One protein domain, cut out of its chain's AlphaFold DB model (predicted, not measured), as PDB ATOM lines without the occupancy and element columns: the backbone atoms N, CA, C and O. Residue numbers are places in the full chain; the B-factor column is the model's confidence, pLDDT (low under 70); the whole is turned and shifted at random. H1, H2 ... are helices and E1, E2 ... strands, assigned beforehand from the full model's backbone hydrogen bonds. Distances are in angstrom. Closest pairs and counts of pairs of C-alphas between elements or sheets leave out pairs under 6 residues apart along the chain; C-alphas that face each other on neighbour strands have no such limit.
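AT A GLANCE: This is residues 44 to 175 of the 175 residues of an uncharacterized protein of Clostridium sp. CAG:921 (UniProt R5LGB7). A small sheet of four strands, E1 to E4, strongly twisted and rolled partway toward a barrel without closing, has the long helix H1 running past it on the E4 side along the long axis of the whole. The short helix H2 lies over E2, the short helix H3 sits off to one side, where it only grazes the sheet with its residues 114 to 117, and residues 147 to 175, with no named element, loop out and come back beside E4, where residues 170 to 171 pair with residues 144 to 145. The printed part has 132 residues, with three helices and four strands in the order H1, H2, E1, E2, H3, E3, E4. The sheet runs E1, E2, E3, E4, antiparallel throughout, and the class is mixed, helices and strands. The whole is compact, with a radius of gyration of the C-alphas of 14.8 A, and elongated, spanning 49 by 26 by 22 A.

IN THESE COORDINATES: H1, residues 44 to 69, begins at C-alpha 44 (36.515, 16.886, 18.504) and is 37.5 A long. H2 is residues 76 to 81, 8.5 A. E1, residues 92 to 102, is 19.9 A long and bends by 103 degrees at residue 95; E2, residues 105 to 112, is 20.2 A long and bends by 53 degrees at residue 108. H3 is residues 114 to 121, 10.4 A. E3 is residues 132 to 137, 16.2 A, and E4, residues 142 to 146, is 13.7 A, ending at C-alpha 146 (38.402, 32.916, 24.193).

HOW THE PARTS SIT: E1 and E2 form a hairpin, with N 98 and O 109 at 2.8 A. E2 and E3 are antiparallel, with N 110 and O 136 at 2.8 A. E3 and E4 form a hairpin, with N 135 and O 143 at 2.8 A. The C-alphas of Leu 100 and Gly 145, the closest of edge strands E1 and E4, are 6.8 A apart. Residues 144 to 145 of E4 pair with residues 170 to 171, parallel. H2 is on the sheet, over E2, at a height over the sheet of 9.3 A; it runs along the strands, only just, at 27 degrees to E2 on the local plane. H1 only grazes the sheet, with residues 52 to 60; its closest C-alphas to E4 are those of Gln 56 and Ile 142, 5.9 A. H3 only grazes the sheet with residues 114 to 117. With residues 63 to 67 alone H1 touches H2, about perpendicular at 80 degrees; the closest C-alphas, Ile 63 and Val 76, are 6.7 A apart. With residues 58 to 62 alone H1 only just touches H3, with 3 pairs of C-alphas within 8 A, at a steep tilt of 59 degrees; the closest, Ser 58 and Leu 121, are 6.4 A apart. H2 and H3 are apart. In H1, H2 and H3 every O i to N i+4 pair is within hydrogen-bond range.

THE WHOLE: The C-alphas farthest apart are those of Phe 71 and Asp 159, 48.8 A. The printed part has no cut, and no link between named elements is long. Mean pLDDT of the printed part is 89.7; residues 127 to 128 and 130 to 131 are under 70.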
ATOM      1  N   ASN A  44      35.669  15.726  18.216       90.12
ATOM      2  CA  ASN A  44      36.515  16.886  18.504       90.12
ATOM      3  C   ASN A  44      36.308  17.408  19.934       90.12
ATOM      4  O   ASN A  44      37.285  17.638  20.644       90.12
ATOM      5  N   ILE A  45      35.055  17.512  20.391       92.06
ATOM      6  CA  ILE A  45      34.714  17.860  21.779       92.06
ATOM      7  C   ILE A  45      35.332  16.851  22.745       92.06
ATOM      8  O   ILE A  45      35.976  17.247  23.709       92.06
ATOM      9  N   SER A  46      35.182  15.552  22.485       91.94
ATOM     10  CA  SER A  46      35.711  14.515  23.380       91.94
ATOM     11  C   SER A  46      37.237  14.549  23.444       91.94
ATOM     12  O   SER A  46      37.804  14.447  24.529       91.94
ATOM     13  N   LYS A  47      37.910  14.778  22.309       92.06
ATOM     14  CA  LYS A  47      39.361  14.992  22.268       92.06
ATOM     15  C   LYS A  47      39.766  16.228  23.073       92.06
ATOM     16  O   LYS A  47      40.728  16.177  23.828       92.06
ATOM     17  N   PHE A  48      39.031  17.328  22.935       92.19
ATOM     18  CA  PHE A  48      39.315  18.568  23.651       92.19
ATOM     19  C   PHE A  48      39.140  18.424  25.171       92.19
ATOM     20  O   PHE A  48      40.017  18.837  25.929       92.19
ATOM     21  N   VAL A  49      38.059  17.774  25.613       93.75
ATOM     22  CA  VAL A  49      37.819  17.438  27.027       93.75
ATOM     23  C   VAL A  49      38.925  16.525  27.554       93.75
ATOM     24  O   VAL A  49      39.527  16.831  28.577       93.75
ATOM     25  N   SER A  50      39.253  15.459  26.819       94.12
ATOM     26  CA  SER A  50      40.301  14.505  27.198       94.12
ATOM     27  C   SER A  50      41.676  15.171  27.332       94.12
ATOM     28  O   SER A  50      42.384  14.937  28.309       94.12
ATOM     29  N   ASN A  51      42.029  16.068  26.407       92.88
ATOM     30  CA  ASN A  51      43.258  16.854  26.501       92.88
ATOM     31  C   ASN A  51      43.267  17.729  27.762       92.88
ATOM     32  O   ASN A  51      44.248  17.725  28.502       92.88
ATOM     33  N   ARG A  52      42.168  18.442  28.049       93.88
ATOM     34  CA  ARG A  52      42.042  19.262  29.263       93.88
ATOM     35  C   ARG A  52      42.168  18.422  30.530       93.88
ATOM     36  O   ARG A  52      42.806  18.862  31.480       93.88
ATOM     37  N   GLU A  53      41.557  17.241  30.566       94.94
ATOM     38  CA  GLU A  53      41.661  16.308  31.693       94.94
ATOM     39  C   GLU A  53      43.098  15.829  31.901       94.94
ATOM     40  O   GLU A  53      43.579  15.846  33.032       94.94
ATOM     41  N   ALA A  54      43.817  15.501  30.824       94.50
ATOM     42  CA  ALA A  54      45.235  15.162  30.902       94.50
ATOM     43  C   ALA A  54      46.063  16.328  31.471       94.50
ATOM     44  O   ALA A  54      46.869  16.130  32.378       94.50
ATOM     45  N   TYR A  55      45.815  17.558  31.009       95.19
ATOM     46  CA  TYR A  55      46.482  18.754  31.536       95.19
ATOM     47  C   TYR A  55      46.174  18.967  33.022       95.19
ATOM     48  O   TYR A  55      47.078  19.249  33.807       95.19
ATOM     49  N   GLN A  56      44.908  18.809  33.412       95.94
ATOM     50  CA  GLN A  56      44.446  18.968  34.789       95.94
ATOM     51  C   GLN A  56      45.103  17.949  35.721       95.94
ATOM     52  O   GLN A  56      45.503  18.303  36.830       95.94
ATOM     53  N   GLU A  57      45.206  16.697  35.280       96.38
ATOM     54  CA  GLU A  57      45.817  15.619  36.051       96.38
ATOM     55  C   GLU A  57      47.303  15.882  36.281       96.38
ATOM     56  O   GLU A  57      47.777  15.871  37.416       96.38
ATOM     57  N   SER A  58      48.040  16.183  35.214       95.81
ATOM     58  CA  SER A  58      49.476  16.436  35.307       95.81
ATOM     59  C   SER A  58      49.789  17.680  36.123       95.81
ATOM     60  O   SER A  58      50.737  17.673  36.907       95.81
ATOM     61  N   LEU A  59      48.959  18.719  36.011       96.25
ATOM     62  CA  LEU A  59      49.073  19.892  36.860       96.25
ATOM     63  C   LEU A  59      48.802  19.561  38.329       96.25
ATOM     64  O   LEU A  59      49.550  20.002  39.198       96.25
ATOM     65  N   ARG A  60      47.775  18.759  38.623       96.00
ATOM     66  CA  ARG A  60      47.474  18.337  39.995       96.00
ATOM     67  C   ARG A  60      48.638  17.556  40.603       96.00
ATOM     68  O   ARG A  60      49.026  17.830  41.735       96.00
ATOM     69  N   LEU A  61      49.220  16.621  39.855       95.69
ATOM     70  CA  LEU A  61      50.400  15.869  40.290       95.69
ATOM     71  C   LEU A  61      51.597  16.792  40.541       95.69
ATOM     72  O   LEU A  61      52.271  16.652  41.559       95.69
ATOM     73  N   TYR A  62      51.821  17.762  39.656       95.31
ATOM     74  CA  TYR A  62      52.889  18.744  39.794       95.31
ATOM     75  C   TYR A  62      52.727  19.629  41.038       95.31
ATOM     76  O   TYR A  62      53.673  19.803  41.805       95.31
ATOM     77  N   ILE A  63      51.516  20.143  41.279       94.94
ATOM     78  CA  ILE A  63      51.188  20.931  42.473       94.94
ATOM     79  C   ILE A  63      51.386  20.092  43.739       94.94
ATOM     80  O   ILE A  63      52.012  20.561  44.686       94.94
ATOM     81  N   ASN A  64      50.909  18.846  43.755       94.88
ATOM     82  CA  ASN A  64      51.048  17.957  44.909       94.88
ATOM     83  C   ASN A  64      52.520  17.644  45.226       94.88
ATOM     84  O   ASN A  64      52.919  17.652  46.393       94.88
ATOM     85  N   ASP A  65      53.342  17.394  44.203       94.81
ATOM     86  CA  ASP A  65      54.788  17.206  44.357       94.81
ATOM     87  C   ASP A  65      55.455  18.475  44.913       94.81
ATOM     88  O   ASP A  65      56.219  18.410  45.879       94.81
ATOM     89  N   ALA A  66      55.096  19.647  44.382       93.38
ATOM     90  CA  ALA A  66      55.591  20.933  44.862       93.38
ATOM     91  C   ALA A  66      55.199  21.206  46.325       93.38
ATOM     92  O   ALA A  66      56.043  21.600  47.133       93.38
ATOM     93  N   GLN A  67      53.945  20.953  46.703       92.88
ATOM     94  CA  GLN A  67      53.470  21.090  48.083       92.88
ATOM     95  C   GLN A  67      54.166  20.101  49.018       92.88
ATOM     96  O   GLN A  67      54.543  20.474  50.126       92.88
ATOM     97  N   THR A  68      54.427  18.872  48.571       94.62
ATOM     98  CA  THR A  68      55.175  17.884  49.364       94.62
ATOM     99  C   THR A  68      56.616  18.345  49.597       94.62
ATOM    100  O   THR A  68      57.080  18.371  50.734       94.62
ATOM    101  N   LYS A  69      57.313  18.786  48.542       93.00
ATOM    102  CA  LYS A  69      58.707  19.263  48.613       93.00
ATOM    103  C   LYS A  69      58.871  20.546  49.418       93.00
ATOM    104  O   LYS A  69      59.931  20.789  49.986       93.00
ATOM    105  N   THR A  70      57.836  21.376  49.450       91.31
ATOM    106  CA  THR A  70      57.827  22.624  50.219       91.31
ATOM    107  C   THR A  70      57.177  22.477  51.588       91.31
ATOM    108  O   THR A  70      57.035  23.477  52.289       91.31
ATOM    109  N   PHE A  71      56.794  21.259  51.988       89.62
ATOM    110  CA  PHE A  71      56.085  20.977  53.239       89.62
ATOM    111  C   PHE A  71      54.813  21.821  53.418       89.62
ATOM    112  O   PHE A  71      54.463  22.207  54.527       89.62
ATOM    113  N   SER A  72      54.124  22.122  52.314       88.38
ATOM    114  CA  SER A  72      52.908  22.945  52.258       88.38
ATOM    115  C   SER A  72      53.069  24.363  52.819       88.38
ATOM    116  O   SER A  72      52.082  25.004  53.163       88.38
ATOM    117  N   ASN A  73      54.302  24.882  52.870       89.75
ATOM    118  CA  ASN A  73      54.574  26.260  53.295       89.75
ATOM    119  C   ASN A  73      54.085  27.312  52.285       89.75
ATOM    120  O   ASN A  73      54.000  28.488  52.629       89.75
ATOM    121  N   TYR A  74      53.782  26.898  51.053       89.62
ATOM    122  CA  TYR A  74      53.229  27.752  50.007       89.62
ATOM    123  C   TYR A  74      51.864  27.222  49.571       89.62
ATOM    124  O   TYR A  74      51.670  26.017  49.375       89.62
ATOM    125  N   SER A  75      50.925  28.139  49.380       92.00
ATOM    126  CA  SER A  75      49.646  27.861  48.734       92.00
ATOM    127  C   SER A  75      49.833  27.537  47.248       92.00
ATOM    128  O   SER A  75      50.855  27.858  46.638       92.00
ATOM    129  N   VAL A  76      48.815  26.927  46.635       91.94
ATOM    130  CA  VAL A  76      48.823  26.611  45.197       91.94
ATOM    131  C   VAL A  76      49.092  27.865  44.367       91.94
ATOM    132  O   VAL A  76      49.985  27.865  43.528       91.94
ATOM    133  N   VAL A  77      48.385  28.964  44.637       92.00
ATOM    134  CA  VAL A  77      48.573  30.210  43.886       92.00
ATOM    135  C   VAL A  77      49.995  30.761  44.014       92.00
ATOM    136  O   VAL A  77      50.548  31.212  43.016       92.00
ATOM    137  N   GLU A  78      50.625  30.681  45.187       91.69
ATOM    138  CA  GLU A  78      52.015  31.123  45.380       91.69
ATOM    139  C   GLU A  78      52.997  30.258  44.583       91.69
ATOM    140  O   GLU A  78      53.866  30.800  43.905       91.69
ATOM    141  N   LEU A  79      52.800  28.936  44.567       92.69
ATOM    142  CA  LEU A  79      53.601  28.013  43.755       92.69
ATOM    143  C   LEU A  79      53.458  28.292  42.254       92.69
ATOM    144  O   LEU A  79      54.457  28.363  41.544       92.69
ATOM    145  N   LEU A  80      52.226  28.472  41.766       92.31
ATOM    146  CA  LEU A  80      51.958  28.662  40.336       92.31
ATOM    147  C   LEU A  80      52.399  30.040  39.826       92.31
ATOM    148  O   LEU A  80      52.812  30.154  38.669       92.31
ATOM    149  N   THR A  81      52.305  31.073  40.672       91.06
ATOM    150  CA  THR A  81      52.685  32.457  40.338       91.06
ATOM    151  C   THR A  81      54.170  32.742  40.536       91.06
ATOM    152  O   THR A  81      54.707  33.635  39.881       91.06
ATOM    153  N   GLY A  82      54.840  31.984  41.406       87.50
ATOM    154  CA  GLY A  82      56.195  32.291  41.862       87.50
ATOM    155  C   GLY A  82      56.255  33.408  42.910       87.50
ATOM    156  O   GLY A  82      57.338  33.874  43.274       87.50
ATOM    157  N   ASN A  83      55.103  33.851  43.430       82.12
ATOM    158  CA  ASN A  83      55.069  34.831  44.512       82.12
ATOM    159  C   ASN A  83      55.789  34.300  45.765       82.12
ATOM    160  O   ASN A  83      55.931  33.097  45.972       82.12
ATOM    161  N   ASN A  84      56.268  35.224  46.602       78.50
ATOM    162  CA  ASN A  84      57.128  34.946  47.762       78.50
ATOM    163  C   ASN A  84      58.503  34.343  47.412       78.50
ATOM    164  O   ASN A  84      59.129  33.696  48.249       78.50
ATOM    165  N   GLY A  85      58.998  34.586  46.193       70.56
ATOM    166  CA  GLY A  85      60.369  34.255  45.789       70.56
ATOM    167  C   GLY A  85      60.586  32.794  45.387       70.56
ATOM    168  O   GLY A  85      61.734  32.365  45.279       70.56
ATOM    169  N   ASN A  86      59.516  32.027  45.157       77.06
ATOM    170  CA  ASN A  86      59.595  30.630  44.735       77.06
ATOM    171  C   ASN A  86      59.197  30.445  43.263       77.06
ATOM    172  O   ASN A  86      58.217  29.776  42.941       77.06
ATOM    173  N   ASP A  87      60.010  30.977  42.351       85.06
ATOM    174  CA  ASP A  87      59.807  30.817  40.902       85.06
ATOM    175  C   ASP A  87      60.066  29.383  40.399       85.06
ATOM    176  O   ASP A  87      59.828  29.069  39.232       85.06
ATOM    177  N   THR A  88      60.529  28.479  41.271       90.38
ATOM    178  CA  THR A  88      60.860  27.093  40.907       90.38
ATOM    179  C   THR A  88      59.664  26.367  40.300       90.38
ATOM    180  O   THR A  88      59.846  25.612  39.338       90.38
ATOM    181  N   TYR A  89      58.467  26.615  40.843       92.00
ATOM    182  CA  TYR A  89      57.227  25.932  40.464       92.00
ATOM    183  C   TYR A  89      56.287  26.763  39.587       92.00
ATOM    184  O   TYR A  89      55.177  26.332  39.274       92.00
ATOM    185  N   LYS A  90      56.739  27.944  39.164       94.12
ATOM    186  CA  LYS A  90      55.946  28.861  38.357       94.12
ATOM    187  C   LYS A  90      55.604  28.249  37.000       94.12
ATOM    188  O   LYS A  90      56.475  27.709  36.316       94.12
ATOM    189  N   ILE A  91      54.345  28.405  36.591       93.44
ATOM    190  CA  ILE A  91      53.841  27.957  35.279       93.44
ATOM    191  C   ILE A  91      53.035  29.028  34.536       93.44
ATOM    192  O   ILE A  91      52.453  28.737  33.495       93.44
ATOM    193  N   ILE A  92      52.929  30.240  35.083       94.25
ATOM    194  CA  ILE A  92      52.122  31.320  34.500       94.25
ATOM    195  C   ILE A  92      52.995  32.349  33.789       94.25
ATOM    196  O   ILE A  92      54.131  32.604  34.198       94.25
ATOM    197  N   SER A  93      52.440  32.996  32.764       91.06
ATOM    198  CA  SER A  93      53.177  33.968  31.944       91.06
ATOM    199  C   SER A  93      53.351  35.320  32.640       91.06
ATOM    200  O   SER A  93      54.284  36.069  32.367       91.06
ATOM    201  N   SER A  94      52.422  35.668  33.531       89.06
ATOM    202  CA  SER A  94      52.389  36.942  34.251       89.06
ATOM    203  C   SER A  94      51.521  36.826  35.496       89.06
ATOM    204  O   SER A  94      50.530  36.101  35.463       89.06
ATOM    205  N   ASN A  95      51.789  37.639  36.519       87.12
ATOM    206  CA  ASN A  95      50.968  37.697  37.738       87.12
ATOM    207  C   ASN A  95      49.623  38.427  37.547       87.12
ATOM    208  O   ASN A  95      48.887  38.622  38.512       87.12
ATOM    209  N   SER A  96      49.295  38.825  36.315       90.75
ATOM    210  CA  SER A  96      47.996  39.392  35.964       90.75
ATOM    211  C   SER A  96      46.883  38.362  36.134       90.75
ATOM    212  O   SER A  96      46.977  37.233  35.644       90.75
ATOM    213  N   THR A  97      45.813  38.782  36.797       92.81
ATOM    214  CA  THR A  97      44.579  38.011  36.936       92.81
ATOM    215  C   THR A  97      43.616  38.361  35.808       92.81
ATOM    216  O   THR A  97      43.472  39.526  35.452       92.81
ATOM    217  N   TYR A  98      42.947  37.342  35.285       93.06
ATOM    218  CA  TYR A  98      41.941  37.416  34.237       93.06
ATOM    219  C   TYR A  98      40.604  36.910  34.770       93.06
ATOM    220  O   TYR A  98      40.566  35.956  35.552       93.06
ATOM    221  N   GLN A  99      39.511  37.520  34.323       93.88
ATOM    222  CA  GLN A  99      38.159  37.110  34.683       93.88
ATOM    223  C   GLN A  99      37.559  36.242  33.580       93.88
ATOM    224  O   GLN A  99      37.357  36.684  32.447       93.88
ATOM    225  N   LEU A 100      37.254  34.995  33.930       92.94
ATOM    226  CA  LEU A 100      36.618  34.013  33.058       92.94
ATOM    227  C   LEU A 100      35.151  33.862  33.446       92.94
ATOM    228  O   LEU A 100      34.850  33.678  34.620       92.94
ATOM    229  N   ASN A 101      34.240  33.904  32.477       91.25
ATOM    230  CA  ASN A 101      32.832  33.591  32.698       91.25
ATOM    231  C   ASN A 101      32.574  32.130  32.317       91.25
ATOM    232  O   ASN A 101      32.417  31.801  31.141       91.25
ATOM    233  N   ILE A 102      32.533  31.271  33.330       91.19
ATOM    234  CA  ILE A 102      32.291  29.839  33.203       91.19
ATOM    235  C   ILE A 102      30.847  29.568  33.615       91.19
ATOM    236  O   ILE A 102      30.517  29.591  34.799       91.19
ATOM    237  N   ASN A 103      29.974  29.335  32.635       87.19
ATOM    238  CA  ASN A 103      28.554  29.040  32.861       87.19
ATOM    239  C   ASN A 103      27.839  30.050  33.796       87.19
ATOM    240  O   ASN A 103      27.068  29.672  34.674       87.19
ATOM    241  N   GLY A 104      28.136  31.346  33.648       85.94
ATOM    242  CA  GLY A 104      27.569  32.419  34.475       85.94
ATOM    243  C   GLY A 104      28.339  32.715  35.766       85.94
ATOM    244  O   GLY A 104      28.006  33.677  36.457       85.94
ATOM    245  N   ILE A 105      29.376  31.937  36.087       89.25
ATOM    246  CA  ILE A 105      30.221  32.120  37.268       89.25
ATOM    247  C   ILE A 105      31.523  32.802  36.854       89.25
ATOM    248  O   ILE A 105      32.202  32.356  35.928       89.25
ATOM    249  N   ILE A 106      31.893  33.875  37.556       92.50
ATOM    250  CA  ILE A 106      33.173  34.553  37.337       92.50
ATOM    251  C   ILE A 106      34.270  33.820  38.110       92.50
ATOM    252  O   ILE A 106      34.214  33.725  39.335       92.50
ATOM    253  N   VAL A 107      35.283  33.343  37.390       93.69
ATOM    254  CA  VAL A 107      36.482  32.705  37.939       93.69
ATOM    255  C   VAL A 107      37.686  33.601  37.677       93.69
ATOM    256  O   VAL A 107      37.956  33.975  36.535       93.69
ATOM    257  N   ASN A 108      38.427  33.920  38.736       94.25
ATOM    258  CA  ASN A 108      39.716  34.594  38.630       94.25
ATOM    259  C   ASN A 108      40.801  33.564  38.302       94.25
ATOM    260  O   ASN A 108      40.982  32.589  39.036       94.25
ATOM    261  N   ALA A 109      41.520  33.779  37.207       95.19
ATOM    262  CA  ALA A 109      42.521  32.842  36.722       95.19
ATOM    263  C   ALA A 109      43.761  33.551  36.169       95.19
ATOM    264  O   ALA A 109      43.749  34.745  35.877       95.19
ATOM    265  N   TYR A 110      44.841  32.800  36.015       94.75
ATOM    266  CA  TYR A 110      46.130  33.268  35.521       94.75
ATOM    267  C   TYR A 110      46.434  32.589  34.194       94.75
ATOM    268  O   TYR A 110      46.187  31.393  34.041       94.75
ATOM    269  N   LYS A 111      46.971  33.339  33.230       94.19
ATOM    270  CA  LYS A 111      47.357  32.777  31.933       94.19
ATOM    271  C   LYS A 111      48.531  31.810  32.111       94.19
ATOM    272  O   LYS A 111      49.564  32.184  32.668       94.19
ATOM    273  N   ILE A 112      48.367  30.586  31.620       94.44
ATOM    274  CA  ILE A 112      49.419  29.568  31.617       94.44
ATOM    275  C   ILE A 112      50.495  29.968  30.600       94.44
ATOM    276  O   ILE A 112      50.184  30.378  29.482       94.44
ATOM    277  N   ASP A 113      51.759  29.852  30.996       93.56
ATOM    278  CA  ASP A 113      52.903  29.958  30.096       93.56
ATOM    279  C   ASP A 113      53.155  28.599  29.440       93.56
ATOM    280  O   ASP A 113      53.485  27.623  30.110       93.56
ATOM    281  N   GLU A 114      52.990  28.527  28.123       91.56
ATOM    282  CA  GLU A 114      53.104  27.284  27.352       91.56
ATOM    283  C   GLU A 114      54.509  26.668  27.439       91.56
ATOM    284  O   GLU A 114      54.656  25.444  27.514       91.56
ATOM    285  N   GLY A 115      55.547  27.510  27.468       92.38
ATOM    286  CA  GLY A 115      56.938  27.077  27.539       92.38
ATOM    287  C   GLY A 115      57.274  26.490  28.905       92.38
ATOM    288  O   GLY A 115      57.837  25.394  28.985       92.38
ATOM    289  N   LEU A 116      56.879  27.178  29.981       93.31
ATOM    290  CA  LEU A 116      57.050  26.674  31.344       93.31
ATOM    291  C   LEU A 116      56.201  25.427  31.582       93.31
ATOM    292  O   LEU A 116      56.706  24.451  32.130       93.31
ATOM    293  N   PHE A 117      54.947  25.408  31.128       93.25
ATOM    294  CA  PHE A 117      54.069  24.250  31.283       93.25
ATOM    295  C   PHE A 117      54.683  23.001  30.640       93.25
ATOM    296  O   PHE A 117      54.816  21.968  31.297       93.25
ATOM    297  N   LYS A 118      55.176  23.121  29.400       93.31
ATOM    298  CA  LYS A 118      55.884  22.033  28.717       93.31
ATOM    299  C   LYS A 118      57.148  21.615  29.459       93.31
ATOM    300  O   LYS A 118      57.366  20.425  29.662       93.31
ATOM    301  N   GLN A 119      57.975  22.571  29.874       93.31
ATOM    302  CA  GLN A 119      59.232  22.279  30.561       93.31
ATOM    303  C   GLN A 119      59.009  21.555  31.897       93.31
ATOM    304  O   GLN A 119      59.765  20.647  32.237       93.31
ATOM    305  N   LYS A 120      58.003  21.975  32.670       92.19
ATOM    306  CA  LYS A 120      57.776  21.500  34.038       92.19
ATOM    307  C   LYS A 120      56.954  20.216  34.095       92.19
ATOM    308  O   LYS A 120      57.243  19.363  34.929       92.19
ATOM    309  N   LEU A 121      55.947  20.079  33.231       93.31
ATOM    310  CA  LEU A 121      55.017  18.945  33.244       93.31
ATOM    311  C   LEU A 121      55.300  17.927  32.133       93.31
ATOM    312  O   LEU A 121      54.682  16.866  32.118       93.31
ATOM    313  N   ASN A 122      56.225  18.227  31.213       92.00
ATOM    314  CA  ASN A 122      56.547  17.396  30.051       92.00
ATOM    315  C   ASN A 122      55.328  17.109  29.149       92.00
ATOM    316  O   ASN A 122      55.194  16.023  28.585       92.00
ATOM    317  N   ILE A 123      54.417  18.083  29.034       90.38
ATOM    318  CA  ILE A 123      53.201  17.987  28.218       90.38
ATOM    319  C   ILE A 123      53.014  19.266  27.414       90.38
ATOM    320  O   ILE A 123      53.117  20.371  27.940       90.38
ATOM    321  N   GLU A 124      52.706  19.106  26.132       88.81
ATOM    322  CA  GLU A 124      52.351  20.216  25.256       88.81
ATOM    323  C   GLU A 124      50.878  20.586  25.424       88.81
ATOM    324  O   GLU A 124      49.979  19.742  25.321       88.81
ATOM    325  N   ILE A 125      50.640  21.870  25.672       86.12
ATOM    326  CA  ILE A 125      49.301  22.427  25.787       86.12
ATOM    327  C   ILE A 125      48.867  22.967  24.419       86.12
ATOM    328  O   ILE A 125      49.609  23.697  23.770       86.12
ATOM    329  N   ASN A 126      47.694  22.558  23.935       78.94
ATOM    330  CA  ASN A 126      47.252  22.914  22.584       78.94
ATOM    331  C   ASN A 126      46.803  24.383  22.504       78.94
ATOM    332  O   ASN A 126      45.830  24.756  23.161       78.94
ATOM    333  N   THR A 127      47.430  25.188  21.648       69.38
ATOM    334  CA  THR A 127      47.065  26.599  21.416       69.38
ATOM    335  C   THR A 127      46.629  26.894  19.981       69.38
ATOM    336  O   THR A 127      46.553  28.046  19.570       69.38
ATOM    337  N   ASP A 128      46.208  25.868  19.239       67.19
ATOM    338  CA  ASP A 128      45.946  25.948  17.795       67.19
ATOM    339  C   ASP A 128      44.714  26.798  17.414       67.19
ATOM    340  O   ASP A 128      44.501  27.086  16.235       67.19
ATOM    341  N   LEU A 129      43.871  27.197  18.376       72.56
ATOM    342  CA  LEU A 129      42.743  28.096  18.097       72.56
ATOM    343  C   LEU A 129      43.198  29.576  18.129       72.56
ATOM    344  O   LEU A 129      43.941  29.988  19.006       72.56
ATOM    345  N   PRO A 130      42.771  30.437  17.198       61.88
ATOM    346  CA  PRO A 130      43.173  31.844  17.215       61.88
ATOM    347  C   PRO A 130      42.554  32.608  18.403       61.88
ATOM    348  O   PRO A 130      41.363  32.476  18.687       61.88
ATOM    349  N   ASN A 131      43.345  33.473  19.058       68.00
ATOM    350  CA  ASN A 131      42.918  34.366  20.155       68.00
ATOM    351  C   ASN A 131      42.305  33.650  21.381       68.00
ATOM    352  O   ASN A 131      41.381  34.168  22.028       68.00
ATOM    353  N   ASN A 132      42.822  32.467  21.693       81.44
ATOM    354  CA  ASN A 132      42.538  31.669  22.882       81.44
ATOM    355  C   ASN A 132      43.705  31.778  23.880       81.44
ATOM    356  O   ASN A 132      44.783  32.235  23.519       81.44
ATOM    357  N   ASN A 133      43.515  31.343  25.123       90.88
ATOM    358  CA  ASN A 133      44.615  30.928  25.998       90.88
ATOM    359  C   ASN A 133      44.100  29.895  27.006       90.88
ATOM    360  O   ASN A 133      42.906  29.860  27.326       90.88
ATOM    361  N   TRP A 134      45.015  29.095  27.548       93.75
ATOM    362  CA  TRP A 134      44.748  28.306  28.744       93.75
ATOM    363  C   TRP A 134      45.018  29.127  29.998       93.75
ATOM    364  O   TRP A 134      45.967  29.911  30.070       93.75
ATOM    365  N   TYR A 135      44.177  28.913  30.997       94.62
ATOM    366  CA  TYR A 135      44.227  29.605  32.269       94.62
ATOM    367  C   TYR A 135      44.174  28.600  33.410       94.62
ATOM    368  O   TYR A 135      43.609  27.517  33.275       94.62
ATOM    369  N   VAL A 136      44.728  28.986  34.550       95.56
ATOM    370  CA  VAL A 136      44.689  28.209  35.785       95.56
ATOM    371  C   VAL A 136      44.138  29.069  36.918       95.56
ATOM    372  O   VAL A 136      44.556  30.216  37.078       95.56
ATOM    373  N   SER A 137      43.173  28.566  37.687       94.94
ATOM    374  CA  SER A 137      42.683  29.277  38.877       94.94
ATOM    375  C   SER A 137      43.664  29.171  40.046       94.94
ATOM    376  O   SER A 137      44.589  28.359  40.040       94.94
ATOM    377  N   SER A 138      43.423  29.944  41.104       90.94
ATOM    378  CA  SER A 138      44.164  29.848  42.371       90.94
ATOM    379  C   SER A 138      44.108  28.462  43.026       90.94
ATOM    380  O   SER A 138      44.952  28.147  43.858       90.94
ATOM    381  N   GLU A 139      43.126  27.641  42.654       91.56
ATOM    382  CA  GLU A 139      42.931  26.272  43.145       91.56
ATOM    383  C   GLU A 139      43.623  25.220  42.262       91.56
ATOM    384  O   GLU A 139      43.590  24.034  42.575       91.56
ATOM    385  N   GLY A 140      44.237  25.627  41.145       92.94
ATOM    386  CA  GLY A 140      44.860  24.707  40.190       92.94
ATOM    387  C   GLY A 140      43.887  24.098  39.174       92.94
ATOM    388  O   GLY A 140      44.233  23.119  38.514       92.94
ATOM    389  N   ASN A 141      42.679  24.651  39.021       95.25
ATOM    390  CA  ASN A 141      41.728  24.211  37.997       95.25
ATOM    391  C   ASN A 141      42.061  24.848  36.642       95.25
ATOM    392  O   ASN A 141      42.270  26.060  36.563       95.25
ATOM    393  N   ILE A 142      42.092  24.044  35.576       95.06
ATOM    394  CA  ILE A 142      42.416  24.498  34.219       95.06
ATOM    395  C   ILE A 142      41.154  24.922  33.470       95.06
ATOM    396  O   ILE A 142      40.170  24.180  33.382       95.06
ATOM    397  N   TYR A 143      41.222  26.096  32.860       95.06
ATOM    398  CA  TYR A 143      40.170  26.685  32.048       95.06
ATOM    399  C   TYR A 143      40.710  27.080  30.686       95.06
ATOM    400  O   TYR A 143      41.904  27.318  30.504       95.06
ATOM    401  N   TYR A 144      39.804  27.191  29.730       93.50
ATOM    402  CA  TYR A 144      40.114  27.661  28.399       93.50
ATOM    403  C   TYR A 144      39.295  28.896  28.084       93.50
ATOM    404  O   TYR A 144      38.073  28.866  28.193       93.50
ATOM    405  N   GLY A 145      39.951  29.988  27.713       91.94
ATOM    406  CA  GLY A 145      39.277  31.260  27.490       91.94
ATOM    407  C   GLY A 145      39.475  31.775  26.080       91.94
ATOM    408  O   GLY A 145      40.604  31.851  25.594       91.94
ATOM    409  N   PHE A 146      38.377  32.184  25.453       88.88
ATOM    410  CA  PHE A 146      38.402  32.916  24.193       88.88
ATOM    411  C   PHE A 146      38.351  34.417  24.451       88.88
ATOM    412  O   PHE A 146      37.613  34.888  25.313       88.88
ATOM    413  N   SER A 147      39.097  35.190  23.662       84.06
ATOM    414  CA  SER A 147      39.051  36.658  23.754       84.06
ATOM    415  C   SER A 147      37.658  37.212  23.410       84.06
ATOM    416  O   SER A 147      37.245  38.245  23.928       84.06
ATOM    417  N   ASN A 148      36.915  36.518  22.541       81.44
ATOM    418  CA  ASN A 148      35.564  36.876  22.123       81.44
ATOM    419  C   ASN A 148      34.765  35.610  21.773       81.44
ATOM    420  O   ASN A 148      35.327  34.663  21.220       81.44
ATOM    421  N   LYS A 149      33.447  35.640  21.997       81.88
ATOM    422  CA  LYS A 149      32.502  34.578  21.635       81.88
ATOM    423  C   LYS A 149      32.576  34.181  20.157       81.88
ATOM    424  O   LYS A 149      32.469  33.003  19.837       81.88
ATOM    425  N   SER A 150      32.829  35.133  19.259       84.00
ATOM    426  CA  SER A 150      32.976  34.866  17.818       84.00
ATOM    427  C   SER A 150      34.191  34.000  17.466       84.00
ATOM    428  O   SER A 150      34.240  33.451  16.369       84.00
ATOM    429  N   ASN A 151      35.165  33.869  18.374       86.06
ATOM    430  CA  ASN A 151      36.358  33.049  18.157       86.06
ATOM    431  C   ASN A 151      36.145  31.583  18.553       86.06
ATOM    432  O   ASN A 151      37.029  30.767  18.305       86.06
ATOM    433  N   ILE A 152      35.008  31.241  19.168       86.81
ATOM    434  CA  ILE A 152      34.699  29.869  19.576       86.81
ATOM    435  C   ILE A 152      34.401  29.044  18.316       86.81
ATOM    436  O   ILE A 152      33.476  29.377  17.568       86.81
ATOM    437  N   PRO A 153      35.146  27.956  18.057       88.31
ATOM    438  CA  PRO A 153      34.870  27.097  16.919       88.31
ATOM    439  C   PRO A 153      33.449  26.535  16.908       88.31
ATOM    440  O   PRO A 153      32.939  26.075  17.927       88.31
ATOM    441  N   LYS A 154      32.851  26.466  15.713       88.38
ATOM    442  CA  LYS A 154      31.503  25.910  15.518       88.38
ATOM    443  C   LYS A 154      31.362  24.476  16.029       88.38
ATOM    444  O   LYS A 154      30.303  24.134  16.526       88.38
ATOM    445  N   TRP A 155      32.425  23.671  15.969       88.69
ATOM    446  CA  TRP A 155      32.403  22.278  16.429       88.69
ATOM    447  C   TRP A 155      32.242  22.123  17.950       88.69
ATOM    448  O   TRP A 155      31.987  21.018  18.414       88.69
ATOM    449  N   LEU A 156      32.384  23.200  18.735       90.06
ATOM    450  CA  LEU A 156      32.064  23.203  20.168       90.06
ATOM    451  C   LEU A 156      30.570  23.417  20.437       90.06
ATOM    452  O   LEU A 156      30.131  23.260  21.578       90.06
ATOM    453  N   TYR A 157      29.802  23.783  19.412       87.81
ATOM    454  CA  TYR A 157      28.359  23.925  19.489       87.81
ATOM    455  C   TYR A 157      27.683  22.639  19.013       87.81
ATOM    456  O   TYR A 157      28.057  22.068  17.993       87.81
ATOM    457  N   VAL A 158      26.662  22.214  19.750       85.25
ATOM    458  CA  VAL A 158      25.761  21.117  19.395       85.25
ATOM    459  C   VAL A 158      24.360  21.714  19.349       85.25
ATOM    460  O   VAL A 158      23.941  22.377  20.297       85.25
ATOM    461  N   ASP A 159      23.677  21.568  18.214       83.88
ATOM    462  CA  ASP A 159      22.332  22.117  17.981       83.88
ATOM    463  C   ASP A 159      22.222  23.626  18.287       83.88
ATOM    464  O   ASP A 159      21.251  24.120  18.860       83.88
ATOM    465  N   GLY A 160      23.271  24.380  17.939       82.62
ATOM    466  CA  GLY A 160      23.336  25.834  18.133       82.62
ATOM    467  C   GLY A 160      23.645  26.290  19.564       82.62
ATOM    468  O   GLY A 160      23.758  27.492  19.802       82.62
ATOM    469  N   THR A 161      23.842  25.364  20.505       86.44
ATOM    470  CA  THR A 161      24.189  25.662  21.903       86.44
ATOM    471  C   THR A 161      25.598  25.175  22.221       86.44
ATOM    472  O   THR A 161      26.036  24.155  21.696       86.44
ATOM    473  N   LEU A 162      26.339  25.900  23.065       88.50
ATOM    474  CA  LEU A 162      27.659  25.450  23.510       88.50
ATOM    475  C   LEU A 162      27.527  24.090  24.208       88.50
ATOM    476  O   LEU A 162      26.665  23.914  25.070       88.50
ATOM    477  N   SER A 163      28.379  23.131  23.846       90.62
ATOM    478  CA  SER A 163      28.313  21.779  24.398       90.62
ATOM    479  C   SER A 163      28.418  21.789  25.926       90.62
ATOM    480  O   SER A 163      29.344  22.360  26.513       90.62
ATOM    481  N   SER A 164      27.504  21.084  26.593       90.81
ATOM    482  CA  SER A 164      27.513  20.945  28.055       90.81
ATOM    483  C   SER A 164      28.810  20.318  28.574       90.81
ATOM    484  O   SER A 164      29.253  20.662  29.667       90.81
ATOM    485  N   LYS A 165      29.473  19.481  27.759       91.69
ATOM    486  CA  LYS A 165      30.749  18.824  28.086       91.69
ATOM    487  C   LYS A 165      31.918  19.793  28.279       91.69
ATOM    488  O   LYS A 165      32.893  19.419  28.918       91.69
ATOM    489  N   VAL A 166      31.843  20.998  27.709       91.88
ATOM    490  CA  VAL A 166      32.907  22.015  27.810       91.88
ATOM    491  C   VAL A 166      32.492  23.230  28.635       91.88
ATOM    492  O   VAL A 166      33.342  24.001  29.067       91.88
ATOM    493  N   SER A 167      31.190  23.395  28.885       90.25
ATOM    494  CA  SER A 167      30.610  24.557  29.575       90.25
ATOM    495  C   SER A 167      31.179  24.828  30.977       90.25
ATOM    496  O   SER A 167      31.137  25.960  31.452       90.25
ATOM    497  N   ASN A 168      31.734  23.809  31.635       91.88
ATOM    498  CA  ASN A 168      32.311  23.883  32.977       91.88
ATOM    499  C   ASN A 168      33.782  24.327  33.008       91.88
ATOM    500  O   ASN A 168      34.311  24.562  34.094       91.88
ATOM    501  N   PHE A 169      34.460  24.417  31.861       92.50
ATOM    502  CA  PHE A 169      35.847  24.883  31.806       92.50
ATOM    503  C   PHE A 169      36.133  25.876  30.675       92.50
ATOM    504  O   PHE A 169      37.209  26.474  30.656       92.50
ATOM    505  N   LEU A 170      35.201  26.067  29.743       92.50
ATOM    506  CA  LEU A 170      35.319  27.012  28.641       92.50
ATOM    507  C   LEU A 170      34.682  28.357  29.005       92.50
ATOM    508  O   LEU A 170      33.528  28.410  29.422       92.50
ATOM    509  N   SER A 171      35.422  29.442  28.782       90.94
ATOM    510  CA  SER A 171      34.946  30.819  28.900       90.94
ATOM    511  C   SER A 171      34.718  31.442  27.529       90.94
ATOM    512  O   SER A 171      35.619  31.451  26.686       90.94
ATOM    513  N   GLU A 172      33.535  32.023  27.324       82.31
ATOM    514  CA  GLU A 172      33.186  32.692  26.063       82.31
ATOM    515  C   GLU A 172      33.887  34.048  25.876       82.31
ATOM    516  O   GLU A 172      34.001  34.548  24.757       82.31
ATOM    517  N   SER A 173      34.334  34.668  26.968       79.38
ATOM    518  CA  SER A 173      35.062  35.935  26.957       79.38
ATOM    519  C   SER A 173      35.996  35.997  28.156       79.38
ATOM    520  O   SER A 173      35.638  35.563  29.254       79.38
ATOM    521  N   VAL A 174      37.190  36.528  27.937       82.94
ATOM    522  CA  VAL A 174      38.141  36.851  28.997       82.94
ATOM    523  C   VAL A 174      38.196  38.365  29.142       82.94
ATOM    524  O   VAL A 174      38.307  39.066  28.134       82.94
ATOM    525  N   LYS A 175      38.087  38.850  30.380       79.44
ATOM    526  CA  LYS A 175      38.183  40.271  30.733       79.44
ATOM    527  C   LYS A 175      39.376  40.538  31.636       79.44
ATOM    528  O   LYS A 175      39.700  39.646  32.455       79.44
TER     529      LYS A 175